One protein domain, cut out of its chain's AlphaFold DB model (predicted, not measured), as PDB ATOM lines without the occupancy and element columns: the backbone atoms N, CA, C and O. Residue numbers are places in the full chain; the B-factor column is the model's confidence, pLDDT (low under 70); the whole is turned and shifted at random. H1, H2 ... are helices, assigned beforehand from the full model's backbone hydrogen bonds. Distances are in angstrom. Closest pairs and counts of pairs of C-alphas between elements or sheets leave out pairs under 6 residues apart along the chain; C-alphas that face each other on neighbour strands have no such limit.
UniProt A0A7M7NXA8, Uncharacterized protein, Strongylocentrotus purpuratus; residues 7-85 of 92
ATOM      1  N   PRO A   7     197.825 174.923 211.046       86.25
ATOM      2  CA  PRO A   7     198.091 176.173 211.757       86.25
ATOM      3  C   PRO A   7     199.478 176.241 212.410       86.25
ATOM      4  O   PRO A   7     200.082 177.306 212.405       86.25
ATOM      5  N   LEU A   8     200.022 175.112 212.889       86.62
ATOM      6  CA  LEU A   8     201.373 175.059 213.474       86.62
ATOM      7  C   LEU A   8     202.476 175.405 212.464       86.62
ATOM      8  O   LEU A   8     203.565 175.811 212.853       86.62
ATOM      9  N   PHE A   9     202.202 175.246 211.169       86.56
ATOM     10  CA  PHE A   9     203.151 175.536 210.098       86.56
ATOM     11  C   PHE A   9     202.961 176.927 209.475       86.56
ATOM     12  O   PHE A   9     203.696 177.267 208.549       86.56
ATOM     13  N   GLY A  10     202.014 177.734 209.971       85.38
ATOM     14  CA  GLY A  10     201.695 179.050 209.406       85.38
ATOM     15  C   GLY A  10     202.861 180.044 209.436       85.38
ATOM     16  O   GLY A  10     202.965 180.887 208.550       85.38
ATOM     17  N   GLU A  11     203.775 179.907 210.400       86.88
ATOM     18  CA  GLU A  11     204.988 180.733 210.493       86.88
ATOM     19  C   GLU A  11     206.069 180.336 209.474       86.88
ATOM     20  O   GLU A  11     206.911 181.152 209.108       86.88
ATOM     21  N   PHE A  12     206.039 179.095 208.979       87.94
ATOM     22  CA  PHE A  12     207.074 178.542 208.098       87.94
ATOM     23  C   PHE A  12     206.651 178.518 206.629       87.94
ATOM     24  O   PHE A  12     207.494 178.563 205.732       87.94
ATOM     25  N   THR A  13     205.350 178.405 206.349       88.81
ATOM     26  CA  THR A  13     204.841 178.361 204.980       88.81
ATOM     27  C   THR A  13     203.394 178.830 204.881       88.81
ATOM     28  O   THR A  13     202.550 178.515 205.713       88.81
ATOM     29  N   GLN A  14     203.092 179.531 203.789       87.25
ATOM     30  CA  GLN A  14     201.740 179.983 203.449       87.25
ATOM     31  C   GLN A  14     200.847 178.852 202.908       87.25
ATOM     32  O   GLN A  14     199.644 179.043 202.764       87.25
ATOM     33  N   ARG A  15     201.424 177.691 202.549       86.19
ATOM     34  CA  ARG A  15     200.702 176.545 201.956       86.19
ATOM     35  C   ARG A  15     201.160 175.207 202.548       86.19
ATOM     36  O   ARG A  15     201.737 174.383 201.825       86.19
ATOM     37  N   PRO A  16     200.955 174.970 203.856       85.06
ATOM     38  CA  PRO A  16     201.374 173.734 204.516       85.06
ATOM     39  C   PRO A  16     200.766 172.483 203.870       85.06
ATOM     40  O   PRO A  16     201.429 171.453 203.776       85.06
ATOM     41  N   GLU A  17     199.556 172.571 203.318       82.19
ATOM     42  CA  GLU A  17     198.858 171.482 202.632       82.19
ATOM     43  C   GLU A  17     199.652 170.845 201.481       82.19
ATOM     44  O   GLU A  17     199.467 169.660 201.192       82.19
ATOM     45  N   ASN A  18     200.568 171.589 200.853       88.06
ATOM     46  CA  ASN A  18     201.379 171.092 199.743       88.06
ATOM     47  C   ASN A  18     202.455 170.090 200.181       88.06
ATOM     48  O   ASN A  18     202.928 169.309 199.351       88.06
ATOM     49  N   PHE A  19     202.824 170.093 201.461       88.00
ATOM     50  CA  PHE A  19     203.861 169.227 202.019       88.00
ATOM     51  C   PHE A  19     203.296 167.909 202.563       88.00
ATOM     52  O   PHE A  19     204.017 166.922 202.668       88.00
ATOM     53  N   PHE A  20     201.988 167.850 202.826       89.19
ATOM     54  CA  PHE A  20     201.318 166.700 203.442       89.19
ATOM     55  C   PHE A  20     200.407 165.951 202.457       89.19
ATOM     56  O   PHE A  20     199.285 165.579 202.799       89.19
ATOM     57  N   LYS A  21     200.867 165.727 201.218       90.56
ATOM     58  CA  LYS A  21     200.042 165.113 200.155       90.56
ATOM     59  C   LYS A  21     199.575 163.694 200.507       90.56
ATOM     60  O   LYS A  21     198.399 163.394 200.342       90.56
ATOM     61  N   ASP A  22     200.451 162.863 201.072       91.12
ATOM     62  CA  ASP A  22     200.100 161.475 201.436       91.12
ATOM     63  C   ASP A  22     199.104 161.439 202.600       91.12
ATOM     64  O   ASP A  22     198.165 160.649 202.616       91.12
ATOM     65  N   VAL A  23     199.264 162.361 203.553       90.81
ATOM     66  CA  VAL A  23     198.333 162.535 204.674       90.81
ATOM     67  C   VAL A  23     196.972 163.024 204.179       90.81
ATOM     68  O   VAL A  23     195.939 162.570 204.672       90.81
ATOM     69  N   LYS A  24     196.951 163.930 203.195       90.62
ATOM     70  CA  LYS A  24     195.719 164.417 202.565       90.62
ATOM     71  C   LYS A  24     194.948 163.265 201.924       90.62
ATOM     72  O   LYS A  24     193.768 163.105 202.217       90.62
ATOM     73  N   GLU A  25     195.613 162.445 201.116       94.19
ATOM     74  CA  GLU A  25     194.989 161.277 200.484       94.19
ATOM     75  C   GLU A  25     194.564 160.216 201.510       94.19
ATOM     76  O   GLU A  25     193.460 159.679 201.428       94.19
ATOM     77  N   ALA A  26     195.363 159.977 202.554       94.00
ATOM     78  CA  ALA A  26     194.976 159.072 203.633       94.00
ATOM     79  C   ALA A  26     193.712 159.561 204.366       94.00
ATOM     80  O   ALA A  26     192.831 158.765 204.685       94.00
ATOM     81  N   CYS A  27     193.570 160.874 204.582       92.06
ATOM     82  CA  CYS A  27     192.350 161.440 205.157       92.06
ATOM     83  C   CYS A  27     191.129 161.216 204.263       92.06
ATOM     84  O   CYS A  27     190.049 160.977 204.798       92.06
ATOM     85  N   VAL A  28     191.277 161.285 202.937       94.19
ATOM     86  CA  VAL A  28     190.183 160.965 202.008       94.19
ATOM     87  C   VAL A  28     189.717 159.529 202.243       94.19
ATOM     88  O   VAL A  28     188.543 159.319 202.540       94.19
ATOM     89  N   LEU A  29     190.638 158.560 202.246       94.69
ATOM     90  CA  LEU A  29     190.326 157.144 202.477       94.69
ATOM     91  C   LEU A  29     189.647 156.889 203.832       94.69
ATOM     92  O   LEU A  29     188.666 156.145 203.918       94.69
ATOM     93  N   LEU A  30     190.126 157.541 204.893       93.44
ATOM     94  CA  LEU A  30     189.567 157.405 206.241       93.44
ATOM     95  C   LEU A  30     188.169 158.030 206.382       93.44
ATOM     96  O   LEU A  30     187.393 157.588 207.224       93.44
ATOM     97  N   ASN A  31     187.833 159.028 205.557       93.06
ATOM     98  CA  ASN A  31     186.548 159.738 205.597       93.06
ATOM     99  C   ASN A  31     185.594 159.359 204.450       93.06
ATOM    100  O   ASN A  31     184.498 159.916 204.360       93.06
ATOM    101  N   LEU A  32     185.967 158.407 203.585       93.44
ATOM    102  CA  LEU A  32     185.074 157.864 202.557       93.44
ATOM    103  C   LEU A  32     183.768 157.352 203.177       93.44
ATOM    104  O   LEU A  32     183.741 156.876 204.316       93.44
ATOM    105  N   LYS A  33     182.675 157.401 202.411       93.19
ATOM    106  CA  LYS A  33     181.424 156.742 202.804       93.19
ATOM    107  C   LYS A  33     181.663 155.237 202.918       93.19
ATOM    108  O   LYS A  33     182.386 154.672 202.102       93.19
ATOM    109  N   ARG A  34     181.030 154.585 203.900       91.38
ATOM    110  CA  ARG A  34     181.229 153.152 204.186       91.38
ATOM    111  C   ARG A  34     181.074 152.272 202.943       91.38
ATOM    112  O   ARG A  34     181.934 151.440 202.694       91.38
ATOM    113  N   GLY A  35     180.028 152.495 202.141       91.44
ATOM    114  CA  GLY A  35     179.805 151.751 200.895       91.44
ATOM    115  C   GLY A  35     180.957 151.904 199.897       91.44
ATOM    116  O   GLY A  35     181.499 150.912 199.430       91.44
ATOM    117  N   SER A  36     181.401 153.138 199.643       92.69
ATOM    118  CA  SER A  36     182.547 153.410 198.765       92.69
ATOM    119  C   SER A  36     183.845 152.796 199.295       92.69
ATOM    120  O   SER A  36     184.636 152.272 198.521       92.69
ATOM    121  N   ALA A  37     184.057 152.830 200.613       93.81
ATOM    122  CA  ALA A  37     185.228 152.231 201.245       93.81
ATOM    123  C   ALA A  37     185.239 150.696 201.126       93.81
ATOM    124  O   ALA A  37     186.306 150.127 200.915       93.81
ATOM    125  N   LEU A  38     184.075 150.042 201.231       91.81
ATOM    126  CA  LEU A  38     183.934 148.594 201.039       91.81
ATOM    127  C   LEU A  38     184.241 148.187 199.596       91.81
ATOM    128  O   LEU A  38     185.076 147.315 199.384       91.81
ATOM    129  N   LEU A  39     183.634 148.866 198.616       91.81
ATOM    130  CA  LEU A  39     183.883 148.593 197.196       91.81
ATOM    131  C   LEU A  39     185.358 148.791 196.833       91.81
ATOM    132  O   LEU A  39     185.951 147.976 196.133       91.81
ATOM    133  N   LEU A  40     185.976 149.855 197.351       92.19
ATOM    134  CA  LEU A  40     187.392 150.124 197.124       92.19
ATOM    135  C   LEU A  40     188.291 149.067 197.782       92.19
ATOM    136  O   LEU A  40     189.292 148.660 197.198       92.19
ATOM    137  N   GLN A  41     187.947 148.607 198.987       91.62
ATOM    138  CA  GLN A  41     188.671 147.531 199.659       91.62
ATOM    139  C   GLN A  41     188.584 146.218 198.873       91.62
ATOM    140  O   GLN A  41     189.604 145.551 198.711       91.62
ATOM    141  N   GLU A  42     187.399 145.871 198.375       89.44
ATOM    142  CA  GLU A  42     187.169 144.681 197.553       89.44
ATOM    143  C   GLU A  42     187.963 144.751 196.242       89.44
ATOM    144  O   GLU A  42     188.690 143.816 195.921       89.44
ATOM    145  N   ALA A  43     187.939 145.893 195.544       89.06
ATOM    146  CA  ALA A  43     188.743 146.109 194.338       89.06
ATOM    147  C   ALA A  43     190.251 145.935 194.601       89.06
ATOM    148  O   ALA A  43     190.957 145.290 193.827       89.06
ATOM    149  N   ILE A  44     190.755 146.458 195.727       89.31
ATOM    150  CA  ILE A  44     192.160 146.291 196.129       89.31
ATOM    151  C   ILE A  44     192.483 144.821 196.452       89.31
ATOM    152  O   ILE A  44     193.582 144.361 196.137       89.31
ATOM    153  N   GLN A  45     191.564 144.082 197.081       87.81
ATOM    154  CA  GLN A  45     191.749 142.667 197.433       87.81
ATOM    155  C   GLN A  45     191.729 141.759 196.202       87.81
ATOM    156  O   GLN A  45     192.653 140.965 196.030       87.81
ATOM    157  N   LEU A  46     190.754 141.944 195.309       84.38
ATOM    158  CA  LEU A  46     190.620 141.201 194.049       84.38
ATOM    159  C   LEU A  46     191.857 141.313 193.154       84.38
ATOM    160  O   LEU A  46     192.131 140.427 192.356       84.38
ATOM    161  N   GLN A  47     192.615 142.402 193.279       80.25
ATOM    162  CA  GLN A  47     193.838 142.609 192.512       80.25
ATOM    163  C   GLN A  47     195.091 142.034 193.192       80.25
ATOM    164  O   GLN A  47     196.098 141.779 192.530       80.25
ATOM    165  N   GLN A  48     195.051 141.840 194.515       76.38
ATOM    166  CA  GLN A  48     196.117 141.179 195.278       76.38
ATOM    167  C   GLN A  48     196.010 139.654 195.190       76.38
ATOM    168  O   GLN A  48     197.033 138.966 195.131       76.38
ATOM    169  N   GLU A  49     194.790 139.126 195.144       72.94
ATOM    170  CA  GLU A  49     194.518 137.730 194.827       72.94
ATOM    171  C   GLU A  49     194.658 137.542 193.309       72.94
ATOM    172  O   GLU A  49     193.793 137.931 192.535       72.94
ATOM    173  N   LYS A  50     195.797 137.000 192.849       60.25
ATOM    174  CA  LYS A  50     196.038 136.694 191.423       60.25
ATOM    175  C   LYS A  50     194.794 136.068 190.762       60.25
ATOM    176  O   LYS A  50     194.192 135.183 191.380       60.25
ATOM    177  N   PRO A  51     194.482 136.400 189.490       56.03
ATOM    178  CA  PRO A  51     193.337 135.845 188.775       56.03
ATOM    179  C   PRO A  51     193.545 134.341 188.582       56.03
ATOM    180  O   PRO A  51     194.203 133.898 187.644       56.03
ATOM    181  N   SER A  52     193.024 133.547 189.514       49.34
ATOM    182  CA  SER A  52     193.133 132.085 189.488       49.34
ATOM    183  C   SER A  52     191.906 131.436 188.847       49.34
ATOM    184  O   SER A  52     191.885 130.230 188.646       49.34
ATOM    185  N   HIS A  53     190.912 132.226 188.439       46.09
ATOM    186  CA  HIS A  53     189.798 131.753 187.630       46.09
ATOM    187  C   HIS A  53     189.491 132.770 186.533       46.09
ATOM    188  O   HIS A  53     189.326 133.955 186.806       46.09
ATOM    189  N   GLY A  54     189.472 132.290 185.287       48.84
ATOM    190  CA  GLY A  54     189.308 133.065 184.057       48.84
ATOM    191  C   GLY A  54     187.970 133.791 183.942       48.84
ATOM    192  O   GLY A  54     187.129 133.418 183.131       48.84
ATOM    193  N   SER A  55     187.790 134.856 184.717       48.56
ATOM    194  CA  SER A  55     186.733 135.832 184.502       48.56
ATOM    195  C   SER A  55     187.291 136.953 183.632       48.56
ATOM    196  O   SER A  55     188.076 137.783 184.082       48.56
ATOM    197  N   SER A  56     186.913 136.956 182.356       46.97
ATOM    198  CA  SER A  56     187.273 137.961 181.349       46.97
ATOM    199  C   SER A  56     186.511 139.283 181.526       46.97
ATOM    200  O   SER A  56     186.197 139.959 180.546       46.97
ATOM    201  N   VAL A  57     186.162 139.646 182.759       57.12
ATOM    202  CA  VAL A  57     185.564 140.946 183.062       57.12
ATOM    203  C   VAL A  57     186.712 141.929 183.238       57.12
ATOM    204  O   VAL A  57     187.586 141.720 184.079       57.12
ATOM    205  N   ALA A  58     186.732 142.986 182.425       58.50
ATOM    206  CA  ALA A  58     187.662 144.099 182.561       58.50
ATOM    207  C   ALA A  58     187.365 144.850 183.869       58.50
ATOM    208  O   ALA A  58     186.679 145.870 183.876       58.50
ATOM    209  N   MET A  59     187.815 144.294 184.992       61.53
ATOM    210  CA  MET A  59     187.708 144.952 186.285       61.53
ATOM    211  C   MET A  59     188.610 146.189 186.263       61.53
ATOM    212  O   MET A  59     189.758 146.094 185.811       61.53
ATOM    213  N   PRO A  60     188.110 147.357 186.706       68.12
ATOM    214  CA  PRO A  60     188.941 148.540 186.827       68.12
ATOM    215  C   PRO A  60     190.094 148.227 187.776       68.12
ATOM    216  O   PRO A  60     189.910 147.578 188.807       68.12
ATOM    217  N   THR A  61     191.290 148.682 187.418       82.56
ATOM    218  CA  THR A  61     192.446 148.499 188.286       82.56
ATOM    219  C   THR A  61     192.223 149.234 189.614       82.56
ATOM    220  O   THR A  61     191.496 150.227 189.699       82.56
ATOM    221  N   ALA A  62     192.853 148.762 190.679       85.06
ATOM    222  CA  ALA A  62     192.817 149.328 192.014       85.06
ATOM    223  C   ALA A  62     193.318 150.770 191.968       85.06
ATOM    224  O   ALA A  62     192.782 151.635 192.647       85.06
ATOM    225  N   GLU A  63     194.289 151.049 191.100       88.50
ATOM    226  CA  GLU A  63     194.790 152.381 190.795       88.50
ATOM    227  C   GLU A  63     193.716 153.262 190.144       88.50
ATOM    228  O   GLU A  63     193.550 154.407 190.554       88.50
ATOM    229  N   ALA A  64     192.942 152.747 189.180       89.56
ATOM    230  CA  ALA A  64     191.821 153.488 188.598       89.56
ATOM    231  C   ALA A  64     190.743 153.790 189.652       89.56
ATOM    232  O   ALA A  64     190.308 154.930 189.785       89.56
ATOM    233  N   SER A  65     190.407 152.800 190.482       91.25
ATOM    234  CA  SER A  65     189.438 152.955 191.574       91.25
ATOM    235  C   SER A  65     189.903 153.962 192.639       91.25
ATOM    236  O   SER A  65     189.091 154.668 193.234       91.25
ATOM    237  N   LEU A  66     191.215 154.056 192.884       93.31
ATOM    238  CA  LEU A  66     191.811 155.063 193.767       93.31
ATOM    239  C   LEU A  66     191.758 156.466 193.155       93.31
ATOM    240  O   LEU A  66     191.413 157.427 193.845       93.31
ATOM    241  N   ASN A  67     192.025 156.580 191.856       94.06
ATOM    242  CA  ASN A  67     191.950 157.851 191.142       94.06
ATOM    243  C   ASN A  67     190.528 158.434 191.162       94.06
ATOM    244  O   ASN A  67     190.375 159.644 191.338       94.06
ATOM    245  N   ASP A  68     189.499 157.586 191.060       92.75
ATOM    246  CA  ASP A  68     188.088 157.995 191.110       92.75
ATOM    247  C   ASP A  68     187.693 158.613 192.459       92.75
ATOM    248  O   ASP A  68     186.827 159.489 192.524       92.75
ATOM    249  N   VAL A  69     188.353 158.207 193.549       92.94
ATOM    250  CA  VAL A  69     188.152 158.798 194.883       92.94
ATOM    251  C   VAL A  69     189.125 159.940 195.188       92.94
ATOM    252  O   VAL A  69     189.115 160.472 196.298       92.94
ATOM    253  N   GLY A  70     189.951 160.354 194.223       92.69
ATOM    254  CA  GLY A  70     190.901 161.458 194.375       92.69
ATOM    255  C   GLY A  70     192.209 161.080 195.077       92.69
ATOM    256  O   GLY A  70     192.843 161.944 195.688       92.69
ATOM    257  N   VAL A  71     192.598 159.803 195.023       95.25
ATOM    258  CA  VAL A  71     193.855 159.271 195.565       95.25
ATOM    259  C   VAL A  71     194.770 158.905 194.400       95.25
ATOM    260  O   VAL A  71     194.540 157.908 193.727       95.25
ATOM    261  N   TYR A  72     195.807 159.708 194.165       93.88
ATOM    262  CA  TYR A  72     196.690 159.572 193.000       93.88
ATOM    263  C   TYR A  72     198.121 159.172 193.373       93.88
ATOM    264  O   TYR A  72     198.888 158.726 192.520       93.88
ATOM    265  N   ARG A  73     198.521 159.384 194.631       92.81
ATOM    266  CA  ARG A  73     199.906 159.236 195.094       92.81
ATOM    267  C   ARG A  73     200.108 157.994 195.954       92.81
ATOM    268  O   ARG A  73     201.175 157.382 195.895       92.81
ATOM    269  N   LEU A  74     199.116 157.606 196.753       93.38
ATOM    270  CA  LEU A  74     199.181 156.383 197.550       93.38
ATOM    271  C   LEU A  74     199.102 155.136 196.661       93.38
ATOM    272  O   LEU A  74     198.187 154.979 195.860       93.38
ATOM    273  N   SER A  75     200.027 154.195 196.869       92.69
ATOM    274  CA  SER A  75     199.942 152.872 196.235       92.69
ATOM    275  C   SER A  75     198.719 152.090 196.728       92.69
ATOM    276  O   SER A  75     198.334 152.228 197.894       92.69
ATOM    277  N   ALA A  76     198.183 151.182 195.906       91.44
ATOM    278  CA  ALA A  76     197.051 150.328 196.281       91.44
ATOM    279  C   ALA A  76     197.284 149.536 197.578       91.44
ATOM    280  O   ALA A  76     196.401 149.433 198.432       91.44
ATOM    281  N   LYS A  77     198.513 149.053 197.792       91.44
ATOM    282  CA  LYS A  77     198.910 148.366 199.028       91.44
ATOM    283  C   LYS A  77     198.837 149.285 200.250       91.44
ATOM    284  O   LYS A  77     198.344 148.875 201.301       91.44
ATOM    285  N   THR A  78     199.339 150.515 200.135       93.62
ATOM    286  CA  THR A  78     199.284 151.497 201.227       93.62
ATOM    287  C   THR A  78     197.846 151.938 201.486       93.62
ATOM    288  O   THR A  78     197.431 151.986 202.641       93.62
ATOM    289  N   ALA A  79     197.067 152.187 200.433       94.56
ATOM    290  CA  ALA A  79     195.662 152.558 200.534       94.56
ATOM    291  C   ALA A  79     194.832 151.481 201.252       94.56
ATOM    292  O   ALA A  79     194.083 151.804 202.171       94.56
ATOM    293  N   GLY A  80     195.042 150.198 200.930       93.44
ATOM    294  CA  GLY A  80     194.395 149.084 201.631       93.44
ATOM    295  C   GLY A  80     194.714 149.046 203.131       93.44
ATOM    296  O   GLY A  80     193.823 148.827 203.949       93.44
ATOM    297  N   ARG A  81     195.965 149.340 203.518       93.88
ATOM    298  CA  ARG A  81     196.347 149.470 204.939       93.88
ATOM    299  C   ARG A  81     195.669 150.656 205.621       93.88
ATOM    300  O   ARG A  81     195.263 150.523 206.765       93.88
ATOM    301  N   VAL A  82     195.546 151.800 204.946       94.81
ATOM    302  CA  VAL A  82     194.857 152.980 205.498       94.81
ATOM    303  C   VAL A  82     193.370 152.699 205.694       94.81
ATOM    304  O   VAL A  82     192.823 153.022 206.744       94.81
ATOM    305  N   LEU A  83     192.725 152.054 204.718       93.44
ATOM    306  CA  LEU A  83     191.332 151.632 204.837       93.44
ATOM    307  C   LEU A  83     191.142 150.692 206.049       93.44
ATOM    308  O   LEU A  83     190.177 150.867 206.787       93.44
ATOM    309  N   ALA A  84     192.115 149.812 206.340       91.75
ATOM    310  CA  ALA A  84     192.150 148.945 207.534       91.75
ATOM    311  C   ALA A  84     192.129 149.649 208.888       91.75
ATOM    312  O   ALA A  84     191.808 149.015 209.891       91.75
ATOM    313  N   LEU A  85     192.416 150.947 208.922       93.00
ATOM    314  CA  LEU A  85     192.422 151.749 210.143       93.00
ATOM    315  C   LEU A  85     191.113 152.519 210.358       93.00
ATOM    316  O   LEU A  85     191.010 153.308 211.297       93.00
TER     317      LEU A  85
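This is residues 7 to 85 of the 92 residues of an uncharacterized protein of Strongylocentrotus purpuratus (UniProt A0A7M7NXA8). Two helices, H1 and H2, make a wide V whose corner is the tight link of residues 32 and 33, and H4 packs on both arms of the V while H3 folds back along H2 as the second half of a helical hairpin. From this small helical body residues 10 to 15 stick out at one end, before H1, and residues 49 to 58 stick out at the other as part of the long loop between H2 and H3. The printed part has 79 residues with four named helices, in the order H1, H2, H3, H4, and no named strand; its class is all helix, with 41 residues in named elements. The whole is loose, with a radius of gyration of the C-alphas of 15.5 A and spans of 57 by 20 by 17 A, the length being made partly by the two stretches that stick out.

The printed part begins with residues 7 to 20, which hold no named element; of these, residues 10 to 15 stand free. Then comes H1, residues 21 to 31, and after a tight link H2, residues 34 to 48. H1 and H2 are close but not clearly touching: their closest C-alphas, those of Leu 29 and Ala 37, are 7.2 A apart, and they run opposite ways at a steep tilt of 62 degrees. After a long link comes H3, residues 62 to 68. H2 and H3 touch and form a helical hairpin, running opposite ways at a shallow tilt of 31 degrees; their closest C-alphas are those of Ile 44 and Ala 62, 5.2 A apart. H1 and H3 are apart. A short link leads to H4, residues 76 to 83, the hub, which touches the three other helices. H4 touches H1 with the C-alphas of Leu 29 and Leu 83 closest, 6.1 A apart, and the two run the same way at a steep tilt of 52 degrees. H4 touches H2 with the C-alphas of Gln 41 and Gly 80 closest, 6.3 A apart; they run opposite ways at a shallow tilt of 34 degrees, only just short of steep. H3 and H4 only just touch, with 3 pairs of C-alphas within 8 A, the closest being Ala 62 and Ala 76 at 6.1 A, and their tilt of 64 degrees is steep. The helix packing is part aligned, part crossed: 2 of the 4 touching pairs are at a shallow tilt. In H1, H2, H3 and H4 every backbone O i to N i+4 pair is within hydrogen-bond range.

H1 begins at C-alpha 21, at (200.042, 165.113, 200.155), and measures 15.5 A from first to last C-alpha. H2 is the longest helix, 15 residues and 21.1 A, from C-alpha 34 at (181.229, 153.152, 204.186) to C-alpha 48. H3 has 7 residues and measures 9.9 A. H4 has 8 residues, measures 10.4 A and ends at C-alpha 83, at (191.332, 151.632, 204.837).

The two C-alphas farthest apart are those of Glu 11 and Gly 54, 56.7 A. Without the stretches that stand free, residues 10 to 15 and 49 to 58, the body of 63 residues spans 41 by 20 by 17 A. The printed part has no cut, and its one long link, H2 to H3, has 13 residues. The mean pLDDT of the printed part is 85.2, and residues 50 to 60 are under 70, where the model's confidence is low.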